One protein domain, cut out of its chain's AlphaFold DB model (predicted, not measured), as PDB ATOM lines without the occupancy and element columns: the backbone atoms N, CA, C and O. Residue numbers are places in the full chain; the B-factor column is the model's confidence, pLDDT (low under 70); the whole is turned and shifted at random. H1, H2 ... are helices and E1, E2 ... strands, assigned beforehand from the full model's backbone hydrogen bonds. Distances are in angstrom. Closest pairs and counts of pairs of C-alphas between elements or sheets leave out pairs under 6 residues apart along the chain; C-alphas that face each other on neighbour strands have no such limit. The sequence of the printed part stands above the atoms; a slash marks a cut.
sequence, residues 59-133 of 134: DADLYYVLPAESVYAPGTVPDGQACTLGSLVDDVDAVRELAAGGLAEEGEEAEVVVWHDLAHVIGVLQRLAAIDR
ATOM      1  N   ASP A  59     -44.593 -29.965  -8.593       95.06
ATOM      2  CA  ASP A  59     -45.898 -29.516  -9.136       95.06
ATOM      3  C   ASP A  59     -45.800 -28.661 -10.423       95.06
ATOM      4  O   ASP A  59     -46.524 -27.687 -10.635       95.06
ATOM      5  N   ALA A  60     -44.802 -28.945 -11.253       94.19
ATOM      6  CA  ALA A  60     -44.541 -28.290 -12.524       94.19
ATOM      7  C   ALA A  60     -43.547 -29.142 -13.314       94.19
ATOM      8  O   ALA A  60     -42.780 -29.909 -12.734       94.19
ATOM      9  N   ASP A  61     -43.545 -28.954 -14.627       96.12
ATOM     10  CA  ASP A  61     -42.562 -29.571 -15.512       96.12
ATOM     11  C   ASP A  61     -41.910 -28.500 -16.386       96.12
ATOM     12  O   ASP A  61     -40.745 -28.157 -16.220       96.12
ATOM     13  N   LEU A  62     -42.704 -27.865 -17.245       97.19
ATOM     14  CA  LEU A  62     -42.194 -26.904 -18.213       97.19
ATOM     15  C   LEU A  62     -42.026 -25.500 -17.624       97.19
ATOM     16  O   LEU A  62     -42.902 -24.995 -16.915       97.19
ATOM     17  N   TYR A  63     -40.935 -24.830 -17.993       94.56
ATOM     18  CA  TYR A  63     -40.672 -23.439 -17.622       94.56
ATOM     19  C   TYR A  63     -39.933 -22.680 -18.727       94.56
ATOM     20  O   TYR A  63     -39.282 -23.272 -19.583       94.56
ATOM     21  N   TYR A  64     -40.044 -21.350 -18.726       94.00
ATOM     22  CA  TYR A  64     -39.296 -20.505 -19.656       94.00
ATOM     23  C   TYR A  64     -37.933 -20.134 -19.078       94.00
ATOM     24  O   TYR A  64     -37.844 -19.653 -17.947       94.00
ATOM     25  N   VAL A  65     -36.894 -20.290 -19.892       90.94
ATOM     26  CA  VAL A  65     -35.521 -19.898 -19.581       90.94
ATOM     27  C   VAL A  65     -35.167 -18.664 -20.395       90.94
ATOM     28  O   VAL A  65     -35.290 -18.652 -21.619       90.94
ATOM     29  N   LEU A  66     -34.709 -17.618 -19.711       89.31
ATOM     30  CA  LEU A  66     -34.110 -16.460 -20.364       89.31
ATOM     31  C   LEU A  66     -32.625 -16.732 -20.639       89.31
ATOM     32  O   LEU A  66     -31.935 -17.205 -19.730       89.31
ATOM     33  N   PRO A  67     -32.102 -16.381 -21.827       85.31
ATOM     34  CA  PRO A  67     -30.675 -16.484 -22.102       85.31
ATOM     35  C   PRO A  67     -29.857 -15.665 -21.097       85.31
ATOM     36  O   PRO A  67     -30.219 -14.530 -20.769       85.31
ATOM     37  N   ALA A  68     -28.748 -16.219 -20.604       85.06
ATOM     38  CA  ALA A  68     -27.953 -15.604 -19.539       85.06
ATOM     39  C   ALA A  68     -27.452 -14.201 -19.926       85.06
ATOM     40  O   ALA A  68     -27.498 -13.270 -19.122       85.06
ATOM     41  N   GLU A  69     -27.049 -14.020 -21.180       84.19
ATOM     42  CA  GLU A  69     -26.645 -12.739 -21.752       84.19
ATOM     43  C   GLU A  69     -27.745 -11.675 -21.667       84.19
ATOM     44  O   GLU A  69     -27.441 -10.500 -21.474       84.19
ATOM     45  N   SER A  70     -29.018 -12.078 -21.734       86.06
ATOM     46  CA  SER A  70     -30.157 -11.167 -21.600       86.06
ATOM     47  C   SER A  70     -30.410 -10.777 -20.142       86.06
ATOM     48  O   SER A  70     -30.876  -9.673 -19.873       86.06
ATOM     49  N   VAL A  71     -30.081 -11.655 -19.187       84.62
ATOM     50  CA  VAL A  71     -30.262 -11.408 -17.745       84.62
ATOM     51  C   VAL A  71     -29.231 -10.411 -17.206       84.62
ATOM     52  O   VAL A  71     -29.551  -9.601 -16.335       84.62
ATOM     53  N   TYR A  72     -28.005 -10.428 -17.736       84.69
ATOM     54  CA  TYR A  72     -26.910  -9.555 -17.291       84.69
ATOM     55  C   TYR A  72     -26.715  -8.296 -18.154       84.69
ATOM     56  O   TYR A  72     -25.712  -7.597 -17.996       84.69
ATOM     57  N   ALA A  73     -27.667  -7.976 -19.036       84.44
ATOM     58  CA  ALA A  73     -27.656  -6.781 -19.879       84.44
ATOM     59  C   ALA A  73     -28.598  -5.691 -19.313       84.44
ATOM     60  O   ALA A  73     -29.784  -5.640 -19.648       84.44
ATOM     61  N   PRO A  74     -28.116  -4.796 -18.425       79.00
ATOM     62  CA  PRO A  74     -28.964  -3.757 -17.851       79.00
ATOM     63  C   PRO A  74     -29.431  -2.764 -18.924       79.00
ATOM     64  O   PRO A  74     -28.658  -2.324 -19.772       79.00
ATOM     65  N   GLY A  75     -30.702  -2.363 -18.848       81.19
ATOM     66  CA  GLY A  75     -31.302  -1.390 -19.767       81.19
ATOM     67  C   GLY A  75     -31.879  -1.991 -21.052       81.19
ATOM     68  O   GLY A  75     -32.533  -1.271 -21.803       81.19
ATOM     69  N   THR A  76     -31.711  -3.294 -21.280       78.50
ATOM     70  CA  THR A  76     -32.420  -4.025 -22.335       78.50
ATOM     71  C   THR A  76     -33.568  -4.823 -21.734       78.50
ATOM     72  O   THR A  76     -33.386  -5.520 -20.740       78.50
ATOM     73  N   VAL A  77     -34.758  -4.728 -22.331       77.94
ATOM     74  CA  VAL A  77     -35.848  -5.664 -22.030       77.94
ATOM     75  C   VAL A  77     -35.496  -6.981 -22.721       77.94
ATOM     76  O   VAL A  77     -35.282  -6.944 -23.936       77.94
ATOM     77  N   PRO A  78     -35.406  -8.114 -21.998       77.00
ATOM     78  CA  PRO A  78     -35.164  -9.403 -22.627       77.00
ATOM     79  C   PRO A  78     -36.216  -9.673 -23.703       77.00
ATOM     80  O   PRO A  78     -37.411  -9.478 -23.467       77.00
ATOM     81  N   ASP A  79     -35.772 -10.095 -24.884       78.56
ATOM     82  CA  ASP A  79     -36.690 -10.496 -25.942       78.56
ATOM     83  C   ASP A  79     -37.417 -11.772 -25.506       78.56
ATOM     84  O   ASP A  79     -36.815 -12.837 -25.391       78.56
ATOM     85  N   GLY A  80     -38.725 -11.669 -25.263       71.56
ATOM     86  CA  GLY A  80     -39.550 -12.813 -24.880       71.56
ATOM     87  C   GLY A  80     -39.607 -13.910 -25.950       71.56
ATOM     88  O   GLY A  80     -39.969 -15.039 -25.630       71.56
ATOM     89  N   GLN A  81     -39.239 -13.611 -27.202       79.94
ATOM     90  CA  GLN A  81     -39.107 -14.613 -28.264       79.94
ATOM     91  C   GLN A  81     -37.798 -15.406 -28.177       79.94
ATOM     92  O   GLN A  81     -37.714 -16.488 -28.751       79.94
ATOM     93  N   ALA A  82     -36.799 -14.894 -27.452       79.19
ATOM     94  CA  ALA A  82     -35.529 -15.574 -27.214       79.19
ATOM     95  C   ALA A  82     -35.580 -16.531 -26.008       79.19
ATOM     96  O   ALA A  82     -34.587 -17.197 -25.717       79.19
ATOM     97  N   CYS A  83     -36.716 -16.611 -25.306       85.69
ATOM     98  CA  CYS A  83     -36.914 -17.599 -24.254       85.69
ATOM     99  C   CYS A  83     -36.858 -19.016 -24.830       85.69
ATOM    100  O   CYS A  83     -37.569 -19.334 -25.786       85.69
ATOM    101  N   THR A  84     -36.084 -19.889 -24.199       88.81
ATOM    102  CA  THR A  84     -36.160 -21.331 -24.447       88.81
ATOM    103  C   THR A  84     -37.113 -21.986 -23.450       88.81
ATOM    104  O   THR A  84     -37.507 -21.384 -22.447       88.81
ATOM    105  N   LEU A  85     -37.541 -23.209 -23.758       93.06
ATOM    106  CA  LEU A  85     -38.359 -24.026 -22.868       93.06
ATOM    107  C   LEU A  85     -37.448 -25.033 -22.155       93.06
ATOM    108  O   LEU A  85     -36.731 -25.771 -22.825       93.06
ATOM    109  N   GLY A  86     -37.476 -25.028 -20.826       94.94
ATOM    110  CA  GLY A  86     -36.851 -26.033 -19.967       94.94
ATOM    111  C   GLY A  86     -37.870 -27.050 -19.446       94.94
ATOM    112  O   GLY A  86     -39.081 -26.819 -19.532       94.94
ATOM    113  N   SER A  87     -37.362 -28.155 -18.899       97.56
ATOM    114  CA  SER A  87     -38.117 -29.289 -18.349       97.56
ATOM    115  C   SER A  87     -37.538 -29.656 -16.983       97.56
ATOM    116  O   SER A  87     -36.353 -29.965 -16.874       97.56
ATOM    117  N   LEU A  88     -38.358 -29.613 -15.932       98.06
ATOM    118  CA  LEU A  88     -37.933 -29.983 -14.579       98.06
ATOM    119  C   LEU A  88     -37.706 -31.486 -14.451       98.06
ATOM    120  O   LEU A  88     -36.915 -31.899 -13.606       98.06
ATOM    121  N   VAL A  89     -38.385 -32.302 -15.261       97.94
ATOM    122  CA  VAL A  89     -38.094 -33.738 -15.329       97.94
ATOM    123  C   VAL A  89     -36.666 -33.954 -15.822       97.94
ATOM    124  O   VAL A  89     -35.894 -34.631 -15.143       97.94
ATOM    125  N   ASP A  90     -36.296 -33.303 -16.928       96.56
ATOM    126  CA  ASP A  90     -34.949 -33.403 -17.500       96.56
ATOM    127  C   ASP A  90     -33.906 -32.863 -16.510       96.56
ATOM    128  O   ASP A  90     -32.871 -33.491 -16.288       96.56
ATOM    129  N   ASP A  91     -34.198 -31.738 -15.848       97.56
ATOM    130  CA  ASP A  91     -33.313 -31.163 -14.833       97.56
ATOM    131  C   ASP A  91     -33.094 -32.110 -13.644       97.56
ATOM    132  O   ASP A  91     -31.971 -32.253 -13.155       97.56
ATOM    133  N   VAL A  92     -34.153 -32.761 -13.153       97.44
ATOM    134  CA  VAL A  92     -34.065 -33.707 -12.032       97.44
ATOM    135  C   VAL A  92     -33.277 -34.952 -12.425       97.44
ATOM    136  O   VAL A  92     -32.473 -35.429 -11.621       97.44
ATOM    137  N   ASP A  93     -33.484 -35.477 -13.631       95.62
ATOM    138  CA  ASP A  93     -32.743 -36.640 -14.114       95.62
ATOM    139  C   ASP A  93     -31.258 -36.306 -14.315       95.62
ATOM    140  O   ASP A  93     -30.406 -37.026 -13.790       95.62
ATOM    141  N   ALA A  94     -30.931 -35.143 -14.889       93.69
ATOM    142  CA  ALA A  94     -29.552 -34.665 -14.986       93.69
ATOM    143  C   ALA A  94     -28.892 -34.490 -13.601       93.69
ATOM    144  O   ALA A  94     -27.759 -34.917 -13.378       93.69
ATOM    145  N   VAL A  95     -29.603 -33.922 -12.617       94.38
ATOM    146  CA  VAL A  95     -29.095 -33.797 -11.237       94.38
ATOM    147  C   VAL A  95     -28.843 -35.167 -10.597       94.38
ATOM    148  O   VAL A  95     -27.861 -35.330  -9.867       94.38
ATOM    149  N   ARG A  96     -29.695 -36.165 -10.862       93.25
ATOM    150  CA  ARG A  96     -29.497 -37.542 -10.377       93.25
ATOM    151  C   ARG A  96     -28.263 -38.183 -10.997       93.25
ATOM    152  O   ARG A  96     -27.488 -38.798 -10.266       93.25
ATOM    153  N   GLU A  97     -28.068 -38.028 -12.301       90.25
ATOM    154  CA  GLU A  97     -26.895 -38.546 -13.015       90.25
ATOM    155  C   GLU A  97     -25.598 -37.921 -12.492       90.25
ATOM    156  O   GLU A  97     -24.650 -38.641 -12.165       90.25
ATOM    157  N   LEU A  98     -25.592 -36.596 -12.297       90.19
ATOM    158  CA  LEU A  98     -24.473 -35.868 -11.695       90.19
ATOM    159  C   LEU A  98     -24.159 -36.370 -10.282       90.19
ATOM    160  O   LEU A  98     -22.999 -36.602  -9.944       90.19
ATOM    161  N   ALA A  99     -25.185 -36.568  -9.449       90.31
ATOM    162  CA  ALA A  99     -25.016 -37.070  -8.087       90.31
ATOM    163  C   ALA A  99     -24.521 -38.527  -8.045       90.31
ATOM    164  O   ALA A  99     -23.806 -38.905  -7.117       90.31
ATOM    165  N   ALA A 100     -24.878 -39.335  -9.044       87.00
ATOM    166  CA  ALA A 100     -24.412 -40.710  -9.191       87.00
ATOM    167  C   ALA A 100     -22.958 -40.812  -9.694       87.00
ATOM    168  O   ALA A 100     -22.414 -41.915  -9.741       87.00
ATOM    169  N   GLY A 101     -22.326 -39.684 -10.044       79.38
ATOM    170  CA  GLY A 101     -20.968 -39.644 -10.584       79.38
ATOM    171  C   GLY A 101     -20.882 -39.986 -12.071       79.38
ATOM    172  O   GLY A 101     -19.780 -40.227 -12.545       79.38
ATOM    173  N   GLY A 102     -22.020 -40.004 -12.782       63.53
ATOM    174  CA  GLY A 102     -22.102 -40.209 -14.227       63.53
ATOM    175  C   GLY A 102     -21.547 -41.554 -14.697       63.53
ATOM    176  O   GLY A 102     -20.350 -41.693 -14.917       63.53
ATOM    177  N   LEU A 103     -22.399 -42.558 -14.908       55.03
ATOM    178  CA  LEU A 103     -21.976 -43.780 -15.601       55.03
ATOM    179  C   LEU A 103     -22.154 -43.560 -17.106       55.03
ATOM    180  O   LEU A 103     -23.288 -43.575 -17.583       55.03
ATOM    181  N   ALA A 104     -21.068 -43.369 -17.862       59.47
ATOM    182  CA  ALA A 104     -21.149 -43.510 -19.313       59.47
ATOM    183  C   ALA A 104     -21.485 -44.971 -19.666       59.47
ATOM    184  O   ALA A 104     -21.110 -45.895 -18.936       59.47
ATOM    185  N   GLU A 105     -22.146 -45.199 -20.809       62.03
ATOM    186  CA  GLU A 105     -22.531 -46.549 -21.267       62.03
ATOM    187  C   GLU A 105     -21.339 -47.525 -21.402       62.03
ATOM    188  O   GLU A 105     -21.533 -48.739 -21.451       62.03
ATOM    189  N   GLU A 106     -20.100 -47.017 -21.388       60.97
ATOM    190  CA  GLU A 106     -18.857 -47.786 -21.529       60.97
ATOM    191  C   GLU A 106     -17.969 -47.796 -20.264       60.97
ATOM    192  O   GLU A 106     -16.801 -48.176 -20.324       60.97
ATOM    193  N   GLY A 107     -18.506 -47.435 -19.092       59.25
ATOM    194  CA  GLY A 107     -17.781 -47.537 -17.815       59.25
ATOM    195  C   GLY A 107     -16.743 -46.437 -17.562       59.25
ATOM    196  O   GLY A 107     -15.921 -46.573 -16.655       59.25
ATOM    197  N   GLU A 108     -16.789 -45.358 -18.340       59.31
ATOM    198  CA  GLU A 108     -16.063 -44.113 -18.078       59.31
ATOM    199  C   GLU A 108     -16.937 -43.151 -17.253       59.31
ATOM    200  O   GLU A 108     -18.167 -43.171 -17.356       59.31
ATOM    201  N   GLU A 109     -16.314 -42.331 -16.402       65.88
ATOM    202  CA  GLU A 109     -17.022 -41.263 -15.682       65.88
ATOM    203  C   GLU A 109     -17.544 -40.241 -16.696       65.88
ATOM    204  O   GLU A 109     -16.792 -39.775 -17.557       65.88
ATOM    205  N   ALA A 110     -18.828 -39.888 -16.604       73.31
ATOM    206  CA  ALA A 110     -19.387 -38.861 -17.470       73.31
ATOM    207  C   ALA A 110     -18.688 -37.517 -17.206       73.31
ATOM    208  O   ALA A 110     -18.502 -37.097 -16.061       73.31
ATOM    209  N   GLU A 111     -18.297 -36.834 -18.281       84.06
ATOM    210  CA  GLU A 111     -17.689 -35.512 -18.191       84.06
ATOM    211  C   GLU A 111     -18.696 -34.498 -17.627       84.06
ATOM    212  O   GLU A 111     -19.803 -34.357 -18.141       84.06
ATOM    213  N   VAL A 112     -18.287 -33.749 -16.598       89.81
ATOM    214  CA  VAL A 112     -19.073 -32.626 -16.065       89.81
ATOM    215  C   VAL A 112     -18.923 -31.418 -16.990       89.81
ATOM    216  O   VAL A 112     -17.884 -30.746 -17.012       89.81
ATOM    217  N   VAL A 113     -19.991 -31.085 -17.710       92.38
ATOM    218  CA  VAL A 113     -20.088 -29.904 -18.568       92.38
ATOM    219  C   VAL A 113     -20.657 -28.752 -17.741       92.38
ATOM    220  O   VAL A 113     -21.846 -28.454 -17.760       92.38
ATOM    221  N   VAL A 114     -19.774 -28.059 -17.016       93.31
ATOM    222  CA  VAL A 114     -20.130 -27.099 -15.948       93.31
ATOM    223  C   VAL A 114     -21.259 -26.122 -16.303       93.31
ATOM    224  O   VAL A 114     -22.120 -25.878 -15.465       93.31
ATOM    225  N   TRP A 115     -21.267 -25.526 -17.500       92.94
ATOM    226  CA  TRP A 115     -22.307 -24.552 -17.872       92.94
ATOM    227  C   TRP A 115     -23.687 -25.200 -18.068       92.94
ATOM    228  O   TRP A 115     -24.697 -24.580 -17.746       92.94
ATOM    229  N   HIS A 116     -23.710 -26.426 -18.585       92.56
ATOM    230  CA  HIS A 116     -24.903 -27.213 -18.876       92.56
ATOM    231  C   HIS A 116     -25.470 -27.796 -17.581       92.56
ATOM    232  O   HIS A 116     -26.619 -27.556 -17.223       92.56
ATOM    233  N   ASP A 117     -24.611 -28.443 -16.801       94.88
ATOM    234  CA  ASP A 117     -24.986 -29.096 -15.549       94.88
ATOM    235  C   ASP A 117     -25.446 -28.085 -14.498       94.88
ATOM    236  O   ASP A 117     -26.404 -28.313 -13.757       94.88
ATOM    237  N   LEU A 118     -24.810 -26.908 -14.467       95.50
ATOM    238  CA  LEU A 118     -25.257 -25.823 -13.608       95.50
ATOM    239  C   LEU A 118     -26.620 -25.269 -14.045       95.50
ATOM    240  O   LEU A 118     -27.374 -24.837 -13.178       95.50
ATOM    241  N   ALA A 119     -26.963 -25.289 -15.339       94.69
ATOM    242  CA  ALA A 119     -28.280 -24.853 -15.803       94.69
ATOM    243  C   ALA A 119     -29.392 -25.758 -15.249       94.69
ATOM    244  O   ALA A 119     -30.365 -25.237 -14.703       94.69
ATOM    245  N   HIS A 120     -29.193 -27.080 -15.267       96.81
ATOM    246  CA  HIS A 120     -30.127 -28.042 -14.669       96.81
ATOM    247  C   HIS A 120     -30.275 -27.849 -13.155       96.81
ATOM    248  O   HIS A 120     -31.386 -27.749 -12.631       96.81
ATOM    249  N   VAL A 121     -29.156 -27.692 -12.436       97.25
ATOM    250  CA  VAL A 121     -29.186 -27.392 -10.993       97.25
ATOM    251  C   VAL A 121     -29.940 -26.084 -10.724       97.25
ATOM    252  O   VAL A 121     -30.760 -26.019  -9.808       97.25
ATOM    253  N   ILE A 122     -29.700 -25.038 -11.521       96.44
ATOM    254  CA  ILE A 122     -30.397 -23.753 -11.391       96.44
ATOM    255  C   ILE A 122     -31.902 -23.910 -11.633       96.44
ATOM    256  O   ILE A 122     -32.664 -23.324 -10.865       96.44
ATOM    257  N   GLY A 123     -32.332 -24.692 -12.626       96.25
ATOM    258  CA  GLY A 123     -33.750 -24.962 -12.899       96.25
ATOM    259  C   GLY A 123     -34.479 -25.513 -11.671       96.25
ATOM    260  O   GLY A 123     -35.464 -24.927 -11.202       96.25
ATOM    261  N   VAL A 124     -33.915 -26.555 -11.047       97.88
ATOM    262  CA  VAL A 124     -34.447 -27.131  -9.798       97.88
ATOM    263  C   VAL A 124     -34.455 -26.103  -8.662       97.88
ATOM    264  O   VAL A 124     -35.473 -25.920  -7.992       97.88
ATOM    265  N   LEU A 125     -33.346 -25.386  -8.445       97.75
ATOM    266  CA  LEU A 125     -33.241 -24.390  -7.370       97.75
ATOM    267  C   LEU A 125     -34.234 -23.233  -7.543       97.75
ATOM    268  O   LEU A 125     -34.824 -22.774  -6.561       97.75
ATOM    269  N   GLN A 126     -34.448 -22.766  -8.773       96.38
ATOM    270  CA  GLN A 126     -35.438 -21.734  -9.081       96.38
ATOM    271  C   GLN A 126     -36.852 -22.216  -8.768       96.38
ATOM    272  O   GLN A 126     -37.643 -21.447  -8.212       96.38
ATOM    273  N   ARG A 127     -37.169 -23.483  -9.064       97.44
ATOM    274  CA  ARG A 127     -38.478 -24.040  -8.727       97.44
ATOM    275  C   ARG A 127     -38.677 -24.180  -7.221       97.44
ATOM    276  O   ARG A 127     -39.719 -23.755  -6.726       97.44
ATOM    277  N   LEU A 128     -37.683 -24.677  -6.485       97.50
ATOM    278  CA  LEU A 128     -37.731 -24.732  -5.017       97.50
ATOM    279  C   LEU A 128     -37.946 -23.339  -4.412       97.50
ATOM    280  O   LEU A 128     -38.799 -23.157  -3.546       97.50
ATOM    281  N   ALA A 129     -37.237 -22.330  -4.922       97.06
ATOM    282  CA  ALA A 129     -37.426 -20.948  -4.496       97.06
ATOM    283  C   ALA A 129     -38.828 -20.409  -4.826       97.06
ATOM    284  O   ALA A 129     -39.331 -19.560  -4.097       97.06
ATOM    285  N   ALA A 130     -39.456 -20.859  -5.919       96.56
ATOM    286  CA  ALA A 130     -40.824 -20.484  -6.272       96.56
ATOM    287  C   ALA A 130     -41.870 -21.130  -5.347       96.56
ATOM    288  O   ALA A 130     -42.864 -20.478  -5.038       96.56
ATOM    289  N   ILE A 131     -41.635 -22.368  -4.902       96.38
ATOM    290  CA  ILE A 131     -42.498 -23.092  -3.953       96.38
ATOM    291  C   ILE A 131     -42.483 -22.431  -2.567       96.38
ATOM    292  O   ILE A 131     -43.527 -22.342  -1.932       96.38
ATOM    293  N   ASP A 132     -41.331 -21.926  -2.113       95.19
ATOM    294  CA  ASP A 132     -41.189 -21.275  -0.797       95.19
ATOM    295  C   ASP A 132     -41.608 -19.785  -0.793       95.19
ATOM    296  O   ASP A 132     -41.391 -19.073   0.191       95.19
ATOM    297  N   ARG A 133     -42.192 -19.267  -1.886       92.62
ATOM    298  CA  ARG A 133     -42.695 -17.883  -1.908       92.62
ATOM    299  C   ARG A 133     -43.944 -17.739  -1.014       92.62
ATOM    300  O   ARG A 133     -44.773 -18.645  -1.019       92.62
TER     301      ARG A 133
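What this domain is: This is residues 59 to 133 of the 134 residues of an uncharacterized protein of Kineococcus xinjiangensis (UniProt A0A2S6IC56). Picture two helices packed crosswise, H2 over residues 117 to 124 of the longer H3, with a small two-strand ribbon, E1 and E2, beside H3, and a long loop reaching out at each end of the whole. One loop, residues 72 to 83, follows the short helix H1, and residues 71 to 77 stick out free; the other, residues 100 to 113, joins H2 to H3 and makes the opposite end. The printed part has 75 residues, with three named helices and two named strands in the order E1, H1, E2, H2, H3; the sheet, E1 - E2, is antiparallel and the class is mostly helix. The whole is loose, with a radius of gyration of the C-alphas of 14.7 A, and elongated, spanning 47 by 26 by 18 A.

Where its parts are: Start at Asp 59 and go on to C-alpha 62 at (-42.194, -26.904, -18.213), where E1 begins; it runs over residues 62 to 65, 9.8 A from first to last C-alpha. H1 follows at residues 68 to 71, 5.1 A long. E2 is residues 84 to 87, 10.2 A long. H2, residues 88 to 99, begins at C-alpha 88 at (-37.933, -29.983, -14.579) and is 16.1 A long. H3, residues 114 to 131, is 25.7 A long and ends at C-alpha 131 at (-42.498, -23.092, -3.953).

How they stand to each other: Look first at H2 and H3, which touch with 15 pairs of C-alphas within 8 A; the closest are those of Asp 91 and His 120, 4.5 A apart. Their lines stand at a steep tilt of 57 degrees, and they run opposite ways. H3 touches H2 with residues 117 to 124 alone. Then find the antiparallel neighbours E1 and E2, at 141 degrees between directions: N 65 and O 84 are 2.8 A apart and N 86 and O 63 are 2.8 A apart, within hydrogen-bond range. The closest C-alphas of E2 and H3 are those of Gly 86 and Gly 123, 7.8 A apart. E1 and H3 are near each other, with 5 pairs of C-alphas within 10 A. H1 is apart from H2 and H3. In H2 and H3 every O i to N i+4 pair is within hydrogen-bond range; H1, with 4 residues, is too short for such a pair.

The domain as a whole: Look for the two C-alphas farthest apart, those of Gly 75 and Gly 107, 48.1 A. The printed part has no cut. The links H1 to E2 and H2 to H3 are long; E1 to H1 and E2 to H2 are tight. The mean pLDDT of the printed part is 87.3, and residues 102 to 109 are under 70.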